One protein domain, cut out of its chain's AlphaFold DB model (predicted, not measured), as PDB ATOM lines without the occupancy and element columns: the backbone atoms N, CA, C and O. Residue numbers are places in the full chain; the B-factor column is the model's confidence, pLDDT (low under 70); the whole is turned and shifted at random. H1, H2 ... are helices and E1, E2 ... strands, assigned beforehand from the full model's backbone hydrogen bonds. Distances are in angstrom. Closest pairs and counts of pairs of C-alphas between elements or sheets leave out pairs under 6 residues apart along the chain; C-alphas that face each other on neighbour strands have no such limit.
ATOM      1  N   LEU A 568     -10.218  -5.003  15.776       44.69
ATOM      2  CA  LEU A 568      -9.369  -5.887  16.588       44.69
ATOM      3  C   LEU A 568     -10.128  -6.676  17.684       44.69
ATOM      4  O   LEU A 568      -9.501  -7.436  18.422       44.69
ATOM      5  N   MET A 569     -11.452  -6.528  17.822       48.88
ATOM      6  CA  MET A 569     -12.288  -7.309  18.754       48.88
ATOM      7  C   MET A 569     -13.384  -8.140  18.075       48.88
ATOM      8  O   MET A 569     -13.935  -9.032  18.713       48.88
ATOM      9  N   THR A 570     -13.717  -7.876  16.807       63.31
ATOM     10  CA  THR A 570     -14.807  -8.577  16.099       63.31
ATOM     11  C   THR A 570     -14.332  -9.496  14.976       63.31
ATOM     12  O   THR A 570     -15.157 -10.214  14.419       63.31
ATOM     13  N   LEU A 571     -13.039  -9.472  14.631       72.62
ATOM     14  CA  LEU A 571     -12.410 -10.331  13.624       72.62
ATOM     15  C   LEU A 571     -11.181 -11.038  14.213       72.62
ATOM     16  O   LEU A 571     -10.403 -10.422  14.948       72.62
ATOM     17  N   ARG A 572     -11.002 -12.319  13.880       75.00
ATOM     18  CA  ARG A 572      -9.869 -13.163  14.299       75.00
ATOM     19  C   ARG A 572      -9.467 -14.121  13.184       75.00
ATOM     20  O   ARG A 572     -10.326 -14.575  12.427       75.00
ATOM     21  N   PHE A 573      -8.184 -14.452  13.118       79.50
ATOM     22  CA  PHE A 573      -7.660 -15.532  12.290       79.50
ATOM     23  C   PHE A 573      -6.988 -16.558  13.212       79.50
ATOM     24  O   PHE A 573      -6.105 -16.191  13.977       79.50
ATOM     25  N   ASP A 574      -7.405 -17.824  13.184       80.00
ATOM     26  CA  ASP A 574      -6.868 -18.864  14.095       80.00
ATOM     27  C   ASP A 574      -5.581 -19.541  13.571       80.00
ATOM     28  O   ASP A 574      -5.051 -20.460  14.188       80.00
ATOM     29  N   GLY A 575      -5.071 -19.080  12.424       78.19
ATOM     30  CA  GLY A 575      -3.970 -19.694  11.678       78.19
ATOM     31  C   GLY A 575      -4.439 -20.454  10.431       78.19
ATOM     32  O   GLY A 575      -3.719 -20.476   9.435       78.19
ATOM     33  N   GLU A 576      -5.665 -20.985  10.434       77.25
ATOM     34  CA  GLU A 576      -6.272 -21.701   9.301       77.25
ATOM     35  C   GLU A 576      -7.444 -20.913   8.682       77.25
ATOM     36  O   GLU A 576      -7.589 -20.819   7.462       77.25
ATOM     37  N   SER A 577      -8.292 -20.331   9.531       77.94
ATOM     38  CA  SER A 577      -9.644 -19.862   9.233       77.94
ATOM     39  C   SER A 577      -9.946 -18.471   9.794       77.94
ATOM     40  O   SER A 577      -9.465 -18.065  10.851       77.94
ATOM     41  N   TRP A 578     -10.819 -17.741   9.094       78.81
ATOM     42  CA  TRP A 578     -11.363 -16.466   9.565       78.81
ATOM     43  C   TRP A 578     -12.634 -16.655  10.399       78.81
ATOM     44  O   TRP A 578     -13.630 -17.214   9.922       78.81
ATOM     45  N   TRP A 579     -12.625 -16.067  11.591       81.94
ATOM     46  CA  TRP A 579     -13.766 -15.951  12.492       81.94
ATOM     47  C   TRP A 579     -14.253 -14.504  12.566       81.94
ATOM     48  O   TRP A 579     -13.454 -13.563  12.599       81.94
ATOM     49  N   TYR A 580     -15.572 -14.324  12.644       78.75
ATOM     50  CA  TYR A 580     -16.188 -13.015  12.860       78.75
ATOM     51  C   TYR A 580     -17.286 -13.073  13.924       78.75
ATOM     52  O   TYR A 580     -18.002 -14.065  14.042       78.75
ATOM     53  N   TRP A 581     -17.427 -11.996  14.696       76.75
ATOM     54  CA  TRP A 581     -18.527 -11.824  15.642       76.75
ATOM     55  C   TRP A 581     -19.803 -11.402  14.903       76.75
ATOM     56  O   TRP A 581     -19.835 -10.339  14.283       76.75
ATOM     57  N   ASN A 582     -20.868 -12.202  14.988       70.88
ATOM     58  CA  ASN A 582     -22.135 -11.947  14.290       70.88
ATOM     59  C   ASN A 582     -23.149 -11.103  15.093       70.88
ATOM     60  O   ASN A 582     -24.281 -10.920  14.654       70.88
ATOM     61  N   GLY A 583     -22.771 -10.632  16.287       72.81
ATOM     62  CA  GLY A 583     -23.662  -9.950  17.234       72.81
ATOM     63  C   GLY A 583     -24.073 -10.801  18.441       72.81
ATOM     64  O   GLY A 583     -24.423 -10.219  19.463       72.81
ATOM     65  N   ARG A 584     -23.991 -12.138  18.356       82.62
ATOM     66  CA  ARG A 584     -24.312 -13.094  19.443       82.62
ATOM     67  C   ARG A 584     -23.253 -14.177  19.672       82.62
ATOM     68  O   ARG A 584     -23.191 -14.766  20.745       82.62
ATOM     69  N   ARG A 585     -22.464 -14.496  18.648       89.06
ATOM     70  CA  ARG A 585     -21.393 -15.495  18.695       89.06
ATOM     71  C   ARG A 585     -20.325 -15.232  17.641       89.06
ATOM     72  O   ARG A 585     -20.570 -14.534  16.654       89.06
ATOM     73  N   PHE A 586     -19.157 -15.835  17.827       88.50
ATOM     74  CA  PHE A 586     -18.187 -16.019  16.756       88.50
ATOM     75  C   PHE A 586     -18.643 -17.127  15.805       88.50
ATOM     76  O   PHE A 586     -19.100 -18.185  16.234       88.50
ATOM     77  N   VAL A 587     -18.518 -16.873  14.504       84.81
ATOM     78  CA  VAL A 587     -18.921 -17.792  13.434       84.81
ATOM     79  C   VAL A 587     -17.760 -18.004  12.466       84.81
ATOM     80  O   VAL A 587     -17.038 -17.062  12.127       84.81
ATOM     81  N   ARG A 588     -17.617 -19.252  12.008       83.81
ATOM     82  CA  ARG A 588     -16.758 -19.672  10.897       83.81
ATOM     83  C   ARG A 588     -17.653 -20.177   9.764       83.81
ATOM     84  O   ARG A 588     -18.429 -21.104   9.966       83.81
ATOM     85  N   ASP A 589     -17.544 -19.552   8.601       63.50
ATOM     86  CA  ASP A 589     -18.343 -19.796   7.394       63.50
ATOM     87  C   ASP A 589     -17.383 -19.869   6.192       63.50
ATOM     88  O   ASP A 589     -16.359 -19.187   6.173       63.50
ATOM     89  N   GLU A 590     -17.709 -20.638   5.155       52.91
ATOM     90  CA  GLU A 590     -16.999 -20.589   3.865       52.91
ATOM     91  C   GLU A 590     -17.016 -19.161   3.288       52.91
ATOM     92  O   GLU A 590     -16.048 -18.687   2.691       52.91
ATOM     93  N   LYS A 591     -18.100 -18.418   3.549       51.03
ATOM     94  CA  LYS A 591     -18.256 -17.005   3.184       51.03
ATOM     95  C   LYS A 591     -17.641 -16.040   4.206       51.03
ATOM     96  O   LYS A 591     -17.698 -14.831   3.962       51.03
ATOM     97  N   SER A 592     -16.988 -16.514   5.282       53.97
ATOM     98  CA  SER A 592     -16.248 -15.657   6.232       53.97
ATOM     99  C   SER A 592     -15.318 -14.708   5.483       53.97
ATOM    100  O   SER A 592     -15.361 -13.508   5.719       53.97
ATOM    101  N   ALA A 593     -14.534 -15.204   4.519       56.91
ATOM    102  CA  ALA A 593     -13.603 -14.373   3.755       56.91
ATOM    103  C   ALA A 593     -14.299 -13.222   2.998       56.91
ATOM    104  O   ALA A 593     -13.746 -12.128   2.907       56.91
ATOM    105  N   PHE A 594     -15.527 -13.425   2.506       59.75
ATOM    106  CA  PHE A 594     -16.331 -12.380   1.863       59.75
ATOM    107  C   PHE A 594     -16.912 -11.389   2.884       59.75
ATOM    108  O   PHE A 594     -16.859 -10.179   2.663       59.75
ATOM    109  N   TYR A 595     -17.406 -11.867   4.031       58.41
ATOM    110  CA  TYR A 595     -17.913 -10.995   5.095       58.41
ATOM    111  C   TYR A 595     -16.797 -10.135   5.713       58.41
ATOM    112  O   TYR A 595     -16.925  -8.914   5.780       58.41
ATOM    113  N   VAL A 596     -15.659 -10.749   6.054       61.28
ATOM    114  CA  VAL A 596     -14.420 -10.085   6.497       61.28
ATOM    115  C   VAL A 596     -13.984  -9.037   5.470       61.28
ATOM    116  O   VAL A 596     -13.755  -7.885   5.836       61.28
ATOM    117  N   LYS A 597     -13.950  -9.389   4.174       63.97
ATOM    118  CA  LYS A 597     -13.636  -8.455   3.080       63.97
ATOM    119  C   LYS A 597     -14.581  -7.249   3.065       63.97
ATOM    120  O   LYS A 597     -14.103  -6.125   2.969       63.97
ATOM    121  N   ASN A 598     -15.888  -7.445   3.239       60.28
ATOM    122  CA  ASN A 598     -16.864  -6.348   3.280       60.28
ATOM    123  C   ASN A 598     -16.742  -5.472   4.541       60.28
ATOM    124  O   ASN A 598     -16.836  -4.247   4.445       60.28
ATOM    125  N   VAL A 599     -16.484  -6.065   5.713       61.03
ATOM    126  CA  VAL A 599     -16.200  -5.317   6.952       61.03
ATOM    127  C   VAL A 599     -14.953  -4.450   6.768       61.03
ATOM    128  O   VAL A 599     -14.996  -3.250   7.038       61.03
ATOM    129  N   LEU A 600     -13.868  -5.021   6.238       63.84
ATOM    130  CA  LEU A 600     -12.625  -4.296   5.980       63.84
ATOM    131  C   LEU A 600     -12.798  -3.200   4.923       63.84
ATOM    132  O   LEU A 600     -12.329  -2.091   5.150       63.84
ATOM    133  N   ILE A 601     -13.528  -3.447   3.830       62.25
ATOM    134  CA  ILE A 601     -13.854  -2.417   2.828       62.25
ATOM    135  C   ILE A 601     -14.603  -1.243   3.472       62.25
ATOM    136  O   ILE A 601     -14.262  -0.096   3.202       62.25
ATOM    137  N   ASN A 602     -15.573  -1.487   4.357       59.19
ATOM    138  CA  ASN A 602     -16.314  -0.414   5.032       59.19
ATOM    139  C   ASN A 602     -15.458   0.379   6.039       59.19
ATOM    140  O   ASN A 602     -15.597   1.602   6.149       59.19
ATOM    141  N   GLN A 603     -14.541  -0.286   6.743       60.19
ATOM    142  CA  GLN A 603     -13.598   0.370   7.657       60.19
ATOM    143  C   GLN A 603     -12.557   1.192   6.881       60.19
ATOM    144  O   GLN A 603     -12.380   2.383   7.143       60.19
ATOM    145  N   LEU A 604     -11.961   0.609   5.837       61.19
ATOM    146  CA  LEU A 604     -11.060   1.295   4.909       61.19
ATOM    147  C   LEU A 604     -11.754   2.477   4.221       61.19
ATOM    148  O   LEU A 604     -11.184   3.559   4.187       61.19
ATOM    149  N   ARG A 605     -13.007   2.337   3.762       61.28
ATOM    150  CA  ARG A 605     -13.820   3.435   3.198       61.28
ATOM    151  C   ARG A 605     -13.918   4.628   4.151       61.28
ATOM    152  O   ARG A 605     -13.927   5.766   3.690       61.28
ATOM    153  N   THR A 606     -13.964   4.382   5.460       59.84
ATOM    154  CA  THR A 606     -14.034   5.427   6.494       59.84
ATOM    155  C   THR A 606     -12.686   6.137   6.668       59.84
ATOM    156  O   THR A 606     -12.638   7.367   6.686       59.84
ATOM    157  N   VAL A 607     -11.575   5.388   6.694       60.16
ATOM    158  CA  VAL A 607     -10.210   5.954   6.714       60.16
ATOM    159  C   VAL A 607      -9.919   6.731   5.425       60.16
ATOM    160  O   VAL A 607      -9.521   7.893   5.479       60.16
ATOM    161  N   TYR A 608     -10.187   6.139   4.259       66.25
ATOM    162  CA  TYR A 608      -9.985   6.770   2.957       66.25
ATOM    163  C   TYR A 608     -10.885   7.984   2.736       66.25
ATOM    164  O   TYR A 608     -10.439   8.933   2.098       66.25
ATOM    165  N   ALA A 609     -12.112   8.010   3.272       63.91
ATOM    166  CA  ALA A 609     -12.933   9.219   3.260       63.91
ATOM    167  C   ALA A 609     -12.225  10.363   3.997       63.91
ATOM    168  O   ALA A 609     -12.038  11.431   3.417       63.91
ATOM    169  N   ARG A 610     -11.744  10.108   5.220       68.88
ATOM    170  CA  ARG A 610     -10.998  11.094   6.006       68.88
ATOM    171  C   ARG A 610      -9.733  11.575   5.287       68.88
ATOM    172  O   ARG A 610      -9.584  12.778   5.115       68.88
ATOM    173  N   VAL A 611      -8.858  10.672   4.833       70.06
ATOM    174  CA  VAL A 611      -7.592  11.050   4.166       70.06
ATOM    175  C   VAL A 611      -7.858  11.835   2.877       70.06
ATOM    176  O   VAL A 611      -7.244  12.872   2.647       70.06
ATOM    177  N   ARG A 612      -8.831  11.404   2.064       73.06
ATOM    178  CA  ARG A 612      -9.275  12.118   0.855       73.06
ATOM    179  C   ARG A 612      -9.720  13.544   1.166       73.06
ATOM    180  O   ARG A 612      -9.415  14.453   0.399       73.06
ATOM    181  N   ASP A 613     -10.467  13.737   2.247       76.38
ATOM    182  CA  ASP A 613     -11.057  15.032   2.580       76.38
ATOM    183  C   ASP A 613     -10.043  15.947   3.311       76.38
ATOM    184  O   ASP A 613     -10.023  17.153   3.065       76.38
ATOM    185  N   GLU A 614      -9.088  15.379   4.063       75.56
ATOM    186  CA  GLU A 614      -7.876  16.070   4.536       75.56
ATOM    187  C   GLU A 614      -6.980  16.528   3.367       75.56
ATOM    188  O   GLU A 614      -6.514  17.669   3.363       75.56
ATOM    189  N   TRP A 615      -6.767  15.682   2.351       78.38
ATOM    190  CA  TRP A 615      -5.949  16.009   1.175       78.38
ATOM    191  C   TRP A 615      -6.609  17.040   0.254       78.38
ATOM    192  O   TRP A 615      -5.921  17.963  -0.173       78.38
ATOM    193  N   LYS A 616      -7.929  16.967   0.006       79.56
ATOM    194  CA  LYS A 616      -8.676  18.045  -0.680       79.56
ATOM    195  C   LYS A 616      -8.449  19.392  -0.001       79.56
ATOM    196  O   LYS A 616      -8.009  20.335  -0.647       79.56
ATOM    197  N   ALA A 617      -8.678  19.454   1.310       80.31
ATOM    198  CA  ALA A 617      -8.538  20.693   2.061       80.31
ATOM    199  C   ALA A 617      -7.076  21.184   2.110       80.31
ATOM    200  O   ALA A 617      -6.833  22.372   2.303       80.31
ATOM    201  N   SER A 618      -6.089  20.301   1.927       79.44
ATOM    202  CA  SER A 618      -4.684  20.686   1.739       79.44
ATOM    203  C   SER A 618      -4.377  21.184   0.324       79.44
ATOM    204  O   SER A 618      -3.649  22.162   0.210       79.44
ATOM    205  N   ILE A 619      -4.977  20.619  -0.730       81.62
ATOM    206  CA  ILE A 619      -4.907  21.161  -2.104       81.62
ATOM    207  C   ILE A 619      -5.525  22.568  -2.147       81.62
ATOM    208  O   ILE A 619      -4.895  23.500  -2.637       81.62
ATOM    209  N   GLU A 620      -6.712  22.743  -1.557       78.69
ATOM    210  CA  GLU A 620      -7.431  24.026  -1.452       78.69
ATOM    211  C   GLU A 620      -6.673  25.094  -0.641       78.69
ATOM    212  O   GLU A 620      -6.884  26.288  -0.847       78.69
ATOM    213  N   ARG A 621      -5.799  24.679   0.289       75.31
ATOM    214  CA  ARG A 621      -4.961  25.577   1.103       75.31
ATOM    215  C   ARG A 621      -3.568  25.828   0.524       75.31
ATOM    216  O   ARG A 621      -2.916  26.769   0.970       75.31
ATOM    217  N   ASN A 622      -3.091  24.994  -0.398       77.19
ATOM    218  CA  ASN A 622      -1.775  25.163  -1.006       77.19
ATOM    219  C   ASN A 622      -1.852  26.144  -2.185       77.19
ATOM    220  O   ASN A 622      -2.860  26.206  -2.883       77.19
ATOM    221  N   THR A 623      -0.787  26.914  -2.396       73.88
ATOM    222  CA  THR A 623      -0.671  27.924  -3.460       73.88
ATOM    223  C   THR A 623       0.434  27.616  -4.472       73.88
ATOM    224  O   THR A 623       0.600  28.386  -5.414       73.88
ATOM    225  N   ASP A 624       1.202  26.535  -4.294       84.25
ATOM    226  CA  ASP A 624       2.135  26.045  -5.315       84.25
ATOM    227  C   ASP A 624       1.419  25.055  -6.250       84.25
ATOM    228  O   ASP A 624       0.942  24.001  -5.818       84.25
ATOM    229  N   GLU A 625       1.344  25.394  -7.539       79.50
ATOM    230  CA  GLU A 625       0.676  24.585  -8.567       79.50
ATOM    231  C   GLU A 625       1.279  23.173  -8.694       79.50
ATOM    232  O   GLU A 625       0.548  22.221  -8.965       79.50
ATOM    233  N   LYS A 626       2.586  22.992  -8.442       80.50
ATOM    234  CA  LYS A 626       3.234  21.671  -8.501       80.50
ATOM    235  C   LYS A 626       2.901  20.807  -7.298       80.50
ATOM    236  O   LYS A 626       2.708  19.603  -7.455       80.50
ATOM    237  N   GLU A 627       2.835  21.393  -6.105       75.81
ATOM    238  CA  GLU A 627       2.408  20.647  -4.918       75.81
ATOM    239  C   GLU A 627       0.911  20.317  -4.989       75.81
ATOM    240  O   GLU A 627       0.515  19.207  -4.635       75.81
ATOM    241  N   GLN A 628       0.082  21.219  -5.532       77.19
ATOM    242  CA  GLN A 628      -1.312  20.915  -5.865       77.19
ATOM    243  C   GLN A 628      -1.429  19.773  -6.887       77.19
ATOM    244  O   GLN A 628      -2.241  18.870  -6.684       77.19
ATOM    245  N   GLU A 629      -0.634  19.770  -7.962       81.81
ATOM    246  CA  GLU A 629      -0.657  18.711  -8.979       81.81
ATOM    247  C   GLU A 629      -0.192  17.357  -8.414       81.81
ATOM    248  O   GLU A 629      -0.858  16.341  -8.631       81.81
ATOM    249  N   ALA A 630       0.872  17.341  -7.605       80.62
ATOM    250  CA  ALA A 630       1.348  16.140  -6.918       80.62
ATOM    251  C   ALA A 630       0.306  15.575  -5.933       80.62
ATOM    252  O   ALA A 630       0.005  14.377  -5.969       80.62
ATOM    253  N   LEU A 631      -0.308  16.428  -5.102       79.06
ATOM    254  CA  LEU A 631      -1.386  16.028  -4.192       79.06
ATOM    255  C   LEU A 631      -2.636  15.565  -4.959       79.06
ATOM    256  O   LEU A 631      -3.286  14.606  -4.544       79.06
ATOM    257  N   MET A 632      -2.969  16.189  -6.094       79.38
ATOM    258  CA  MET A 632      -4.057  15.730  -6.962       79.38
ATOM    259  C   MET A 632      -3.766  14.365  -7.592       79.38
ATOM    260  O   MET A 632      -4.692  13.567  -7.731       79.38
ATOM    261  N   GLU A 633      -2.519  14.056  -7.948       80.19
ATOM    262  CA  GLU A 633      -2.147  12.736  -8.471       80.19
ATOM    263  C   GLU A 633      -2.200  11.654  -7.381       80.19
ATOM    264  O   GLU A 633      -2.793  10.594  -7.588       80.19
ATOM    265  N   GLN A 634      -1.713  11.944  -6.170       75.12
ATOM    266  CA  GLN A 634      -1.920  11.068  -5.011       75.12
ATOM    267  C   GLN A 634      -3.423  10.868  -4.717       75.12
ATOM    268  O   GLN A 634      -3.877   9.743  -4.491       75.12
ATOM    269  N   LEU A 635      -4.237  11.926  -4.816       76.94
ATOM    270  CA  LEU A 635      -5.693  11.859  -4.655       76.94
ATOM    271  C   LEU A 635      -6.390  11.053  -5.771       76.94
ATOM    272  O   LEU A 635      -7.434  10.449  -5.514       76.94
ATOM    273  N   LYS A 636      -5.833  11.002  -6.993       74.50
ATOM    274  CA  LYS A 636      -6.288  10.092  -8.064       74.50
ATOM    275  C   LYS A 636      -5.955   8.642  -7.722       74.50
ATOM    276  O   LYS A 636      -6.865   7.817  -7.766       74.50
ATOM    277  N   ARG A 637      -4.713   8.338  -7.309       67.12
ATOM    278  CA  ARG A 637      -4.309   6.991  -6.845       67.12
ATOM    279  C   ARG A 637      -5.234   6.482  -5.730       67.12
ATOM    280  O   ARG A 637      -5.703   5.346  -5.792       67.12
ATOM    281  N   LEU A 638      -5.600   7.355  -4.784       63.66
ATOM    282  CA  LEU A 638      -6.563   7.057  -3.716       63.66
ATOM    283  C   LEU A 638      -7.975   6.682  -4.191       63.66
ATOM    284  O   LEU A 638      -8.702   6.061  -3.422       63.66
ATOM    285  N   ARG A 639      -8.409   7.018  -5.414       57.03
ATOM    286  CA  ARG A 639      -9.735   6.596  -5.914       57.03
ATOM    287  C   ARG A 639      -9.783   5.107  -6.266       57.03
ATOM    288  O   ARG A 639     -10.864   4.525  -6.279       57.03
ATOM    289  N   THR A 640      -8.632   4.486  -6.515       54.62
ATOM    290  CA  THR A 640      -8.514   3.126  -7.070       54.62
ATOM    291  C   THR A 640      -8.456   2.026  -5.993       54.62
ATOM    292  O   THR A 640      -8.314   0.849  -6.318       54.62
ATOM    293  N   TYR A 641      -8.594   2.376  -4.704       55.84
ATOM    294  CA  TYR A 641      -8.444   1.446  -3.569       55.84
ATOM    295  C   TYR A 641      -9.421   0.255  -3.572       55.84
ATOM    296  O   TYR A 641      -9.077  -0.819  -3.087       55.84
ATOM    297  N   ASN A 642     -10.609   0.406  -4.170       53.81
ATOM    298  CA  ASN A 642     -11.604  -0.668  -4.314       53.81
ATOM    299  C   ASN A 642     -11.197  -1.770  -5.321       53.81
ATOM    300  O   ASN A 642     -12.003  -2.645  -5.638       53.81
ATOM    301  N   ASN A 643      -9.962  -1.759  -5.838       56.53
ATOM    302  CA  ASN A 643      -9.432  -2.834  -6.672       56.53
ATOM    303  C   ASN A 643      -9.378  -4.157  -5.886       56.53
ATOM    304  O   ASN A 643      -8.655  -4.294  -4.896       56.53
ATOM    305  N   SER A 644     -10.113  -5.158  -6.374       52.44
ATOM    306  CA  SER A 644     -10.299  -6.455  -5.719       52.44
ATOM    307  C   SER A 644      -8.999  -7.206  -5.409       52.44
ATOM    308  O   SER A 644      -9.014  -7.987  -4.452       52.44
ATOM    309  N   ARG A 645      -7.912  -6.944  -6.161       53.31
ATOM    310  CA  ARG A 645      -6.567  -7.510  -5.954       53.31
ATOM    311  C   ARG A 645      -5.868  -6.922  -4.728       53.31
ATOM    312  O   ARG A 645      -5.500  -7.687  -3.842       53.31
ATOM    313  N   LYS A 646      -5.758  -5.587  -4.616       57.69
ATOM    314  CA  LYS A 646      -5.084  -4.943  -3.464       57.69
ATOM    315  C   LYS A 646      -5.773  -5.293  -2.134       57.69
ATOM    316  O   LYS A 646      -5.111  -5.409  -1.108       57.69
ATOM    317  N   ILE A 647      -7.083  -5.563  -2.153       61.81
ATOM    318  CA  ILE A 647      -7.838  -6.013  -0.970       61.81
ATOM    319  C   ILE A 647      -7.460  -7.448  -0.547       61.81
ATOM    320  O   ILE A 647      -7.528  -7.757   0.638       61.81
ATOM    321  N   THR A 648      -7.035  -8.323  -1.468       62.56
ATOM    322  CA  THR A 648      -6.513  -9.661  -1.120       62.56
ATOM    323  C   THR A 648      -5.153  -9.549  -0.428       62.56
ATOM    324  O   THR A 648      -5.009 -10.058   0.677       62.56
ATOM    325  N   SER A 649      -4.223  -8.759  -0.970       65.38
ATOM    326  CA  SER A 649      -2.943  -8.466  -0.303       65.38
ATOM    327  C   SER A 649      -3.138  -7.775   1.057       65.38
ATOM    328  O   SER A 649      -2.431  -8.055   2.020       65.38
ATOM    329  N   THR A 650      -4.163  -6.923   1.185       65.31
ATOM    330  CA  THR A 650      -4.542  -6.322   2.479       65.31
ATOM    331  C   THR A 650      -5.064  -7.368   3.472       65.31
ATOM    332  O   THR A 650      -4.743  -7.294   4.653       65.31
ATOM    333  N   LEU A 651      -5.840  -8.364   3.019       67.31
ATOM    334  CA  LEU A 651      -6.278  -9.496   3.849       67.31
ATOM    335  C   LEU A 651      -5.101 -10.372   4.302       67.31
ATOM    336  O   LEU A 651      -5.137 -10.898   5.410       67.31
ATOM    337  N   GLU A 652      -4.067 -10.525   3.476       69.38
ATOM    338  CA  GLU A 652      -2.860 -11.294   3.798       69.38
ATOM    339  C   GLU A 652      -1.987 -10.580   4.836       69.38
ATOM    340  O   GLU A 652      -1.619 -11.196   5.833       69.38
ATOM    341  N   LEU A 653      -1.766  -9.268   4.689       67.88
ATOM    342  CA  LEU A 653      -1.140  -8.446   5.735       67.88
ATOM    343  C   LEU A 653      -1.935  -8.514   7.052       67.88
ATOM    344  O   LEU A 653      -1.366  -8.724   8.121       67.88
ATOM    345  N   LEU A 654      -3.265  -8.415   6.976       66.62
ATOM    346  CA  LEU A 654      -4.133  -8.488   8.152       66.62
ATOM    347  C   LEU A 654      -4.206  -9.879   8.791       66.62
ATOM    348  O   LEU A 654      -4.530  -9.945   9.971       66.62
ATOM    349  N   ARG A 655      -3.874 -10.976   8.092       72.38
ATOM    350  CA  ARG A 655      -3.662 -12.276   8.757       72.38
ATOM    351  C   ARG A 655      -2.497 -12.191   9.739       72.38
ATOM    352  O   ARG A 655      -2.632 -12.697  10.842       72.38
ATOM    353  N   GLY A 656      -1.396 -11.528   9.375       67.88
ATOM    354  CA  GLY A 656      -0.235 -11.357  10.259       67.88
ATOM    355  C   GLY A 656      -0.540 -10.549  11.528       67.88
ATOM    356  O   GLY A 656      -0.024 -10.871  12.591       67.88
ATOM    357  N   GLU A 657      -1.421  -9.551  11.429       65.19
ATOM    358  CA  GLU A 657      -1.803  -8.664  12.547       65.19
ATOM    359  C   GLU A 657      -3.020  -9.162  13.363       65.19
ATOM    360  O   GLU A 657      -3.251  -8.695  14.476       65.19
ATOM    361  N   LEU A 658      -3.831 -10.083  12.817       68.69
ATOM    362  CA  LEU A 658      -5.035 -10.644  13.464       68.69
ATOM    363  C   LEU A 658      -4.925 -12.143  13.786       68.69
ATOM    364  O   LEU A 658      -5.938 -12.747  14.162       68.69
ATOM    365  N   VAL A 659      -3.740 -12.744  13.629       77.25
ATOM    366  CA  VAL A 659      -3.516 -14.142  14.007       77.25
ATOM    367  C   VAL A 659      -3.468 -14.302  15.523       77.25
ATOM    368  O   VAL A 659      -2.712 -13.637  16.227       77.25
ATOM    369  N   ASP A 660      -4.285 -15.223  16.012       78.19
ATOM    370  CA  ASP A 660      -4.329 -15.682  17.392       78.19
ATOM    371  C   ASP A 660      -4.508 -17.205  17.329       78.19
ATOM    372  O   ASP A 660      -5.621 -17.713  17.201       78.19
ATOM    373  N   PHE A 661      -3.386 -17.932  17.337       77.12
ATOM    374  CA  PHE A 661      -3.356 -19.397  17.215       77.12
ATOM    375  C   PHE A 661      -4.077 -20.110  18.374       77.12
ATOM    376  O   PHE A 661      -4.502 -21.257  18.236       77.12
ATOM    377  N   ASP A 662      -4.256 -19.426  19.506       78.44
ATOM    378  CA  ASP A 662      -5.000 -19.936  20.654       78.44
ATOM    379  C   ASP A 662      -6.488 -19.544  20.603       78.44
ATOM    380  O   ASP A 662      -7.273 -20.019  21.421       78.44
ATOM    381  N   PHE A 663      -6.931 -18.731  19.634       83.12
ATOM    382  CA  PHE A 663      -8.316 -18.253  19.556       83.12
ATOM    383  C   PHE A 663      -9.337 -19.392  19.503       83.12
ATOM    384  O   PHE A 663     -10.323 -19.378  20.236       83.12
ATOM    385  N   ALA A 664      -9.078 -20.423  18.695       80.56
ATOM    386  CA  ALA A 664      -9.953 -21.591  18.601       80.56
ATOM    387  C   ALA A 664     -10.048 -22.389  19.922       80.56
ATOM    388  O   ALA A 664     -11.036 -23.091  20.131       80.56
ATOM    389  N   GLN A 665      -9.059 -22.260  20.816       80.38
ATOM    390  CA  GLN A 665      -9.051 -22.860  22.158       80.38
ATOM    391  C   GLN A 665      -9.735 -21.960  23.203       80.38
ATOM    392  O   GLN A 665     -10.246 -22.463  24.200       80.38
ATOM    393  N   GLN A 666      -9.773 -20.640  22.978       85.50
ATOM    394  CA  GLN A 666     -10.513 -19.676  23.805       85.50
ATOM    395  C   GLN A 666     -12.040 -19.766  23.591       85.50
ATOM    396  O   GLN A 666     -12.809 -19.345  24.457       85.50
ATOM    397  N   LEU A 667     -12.495 -20.297  22.448       89.25
ATOM    398  CA  LEU A 667     -13.918 -20.381  22.105       89.25
ATOM    399  C   LEU A 667     -14.696 -21.365  22.998       89.25
ATOM    400  O   LEU A 667     -14.330 -22.526  23.147       89.25
TER     401      LEU A 667
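This is residues 568 to 667 of the 1028 residues of the protein "SF3 helicase domain-containing protein" of Klebsormidium nitens (UniProt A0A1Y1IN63). A long helical hairpin, H1 and H2, sticks out from a small head where the strand hairpin E1 E2 packs with the start of H1 and the end of H3. The 100 printed residues are mostly helix, in order E1 E2 H1 H2 H3 H4. The whole is loose, radius of gyration of the C-alphas 17.9 A, spanning 57 by 24 by 20 A.

E1, residues 571 to 573, and E2, residues 578 to 581, are antiparallel neighbours; N 572 and O 579 are 3.0 A apart. H1, residues 592 to 621, only just touches H3, residues 644 to 658, with 3 pairs of C-alphas within 8 A, the closest Lys 597 and Leu 651. H1 touches H2, residues 625 to 640, opposite ways at a shallow tilt of 14 degrees, closest C-alphas Ile 619 and Gln 628, 5.2 A. H4, residues 663 to 666, touches no helix. Every O i to N i+4 pair is within hydrogen-bond range in H1, 10 of 12 in H2, 9 of 11 in H3; H4 is too short.

H1 measures 43.1 A, from C-alpha 592 (-16.248, -15.657, 6.232) to C-alpha 621 (-4.961, 25.577, 1.103).

The printed part has no cut; 46 residues have pLDDT under 70.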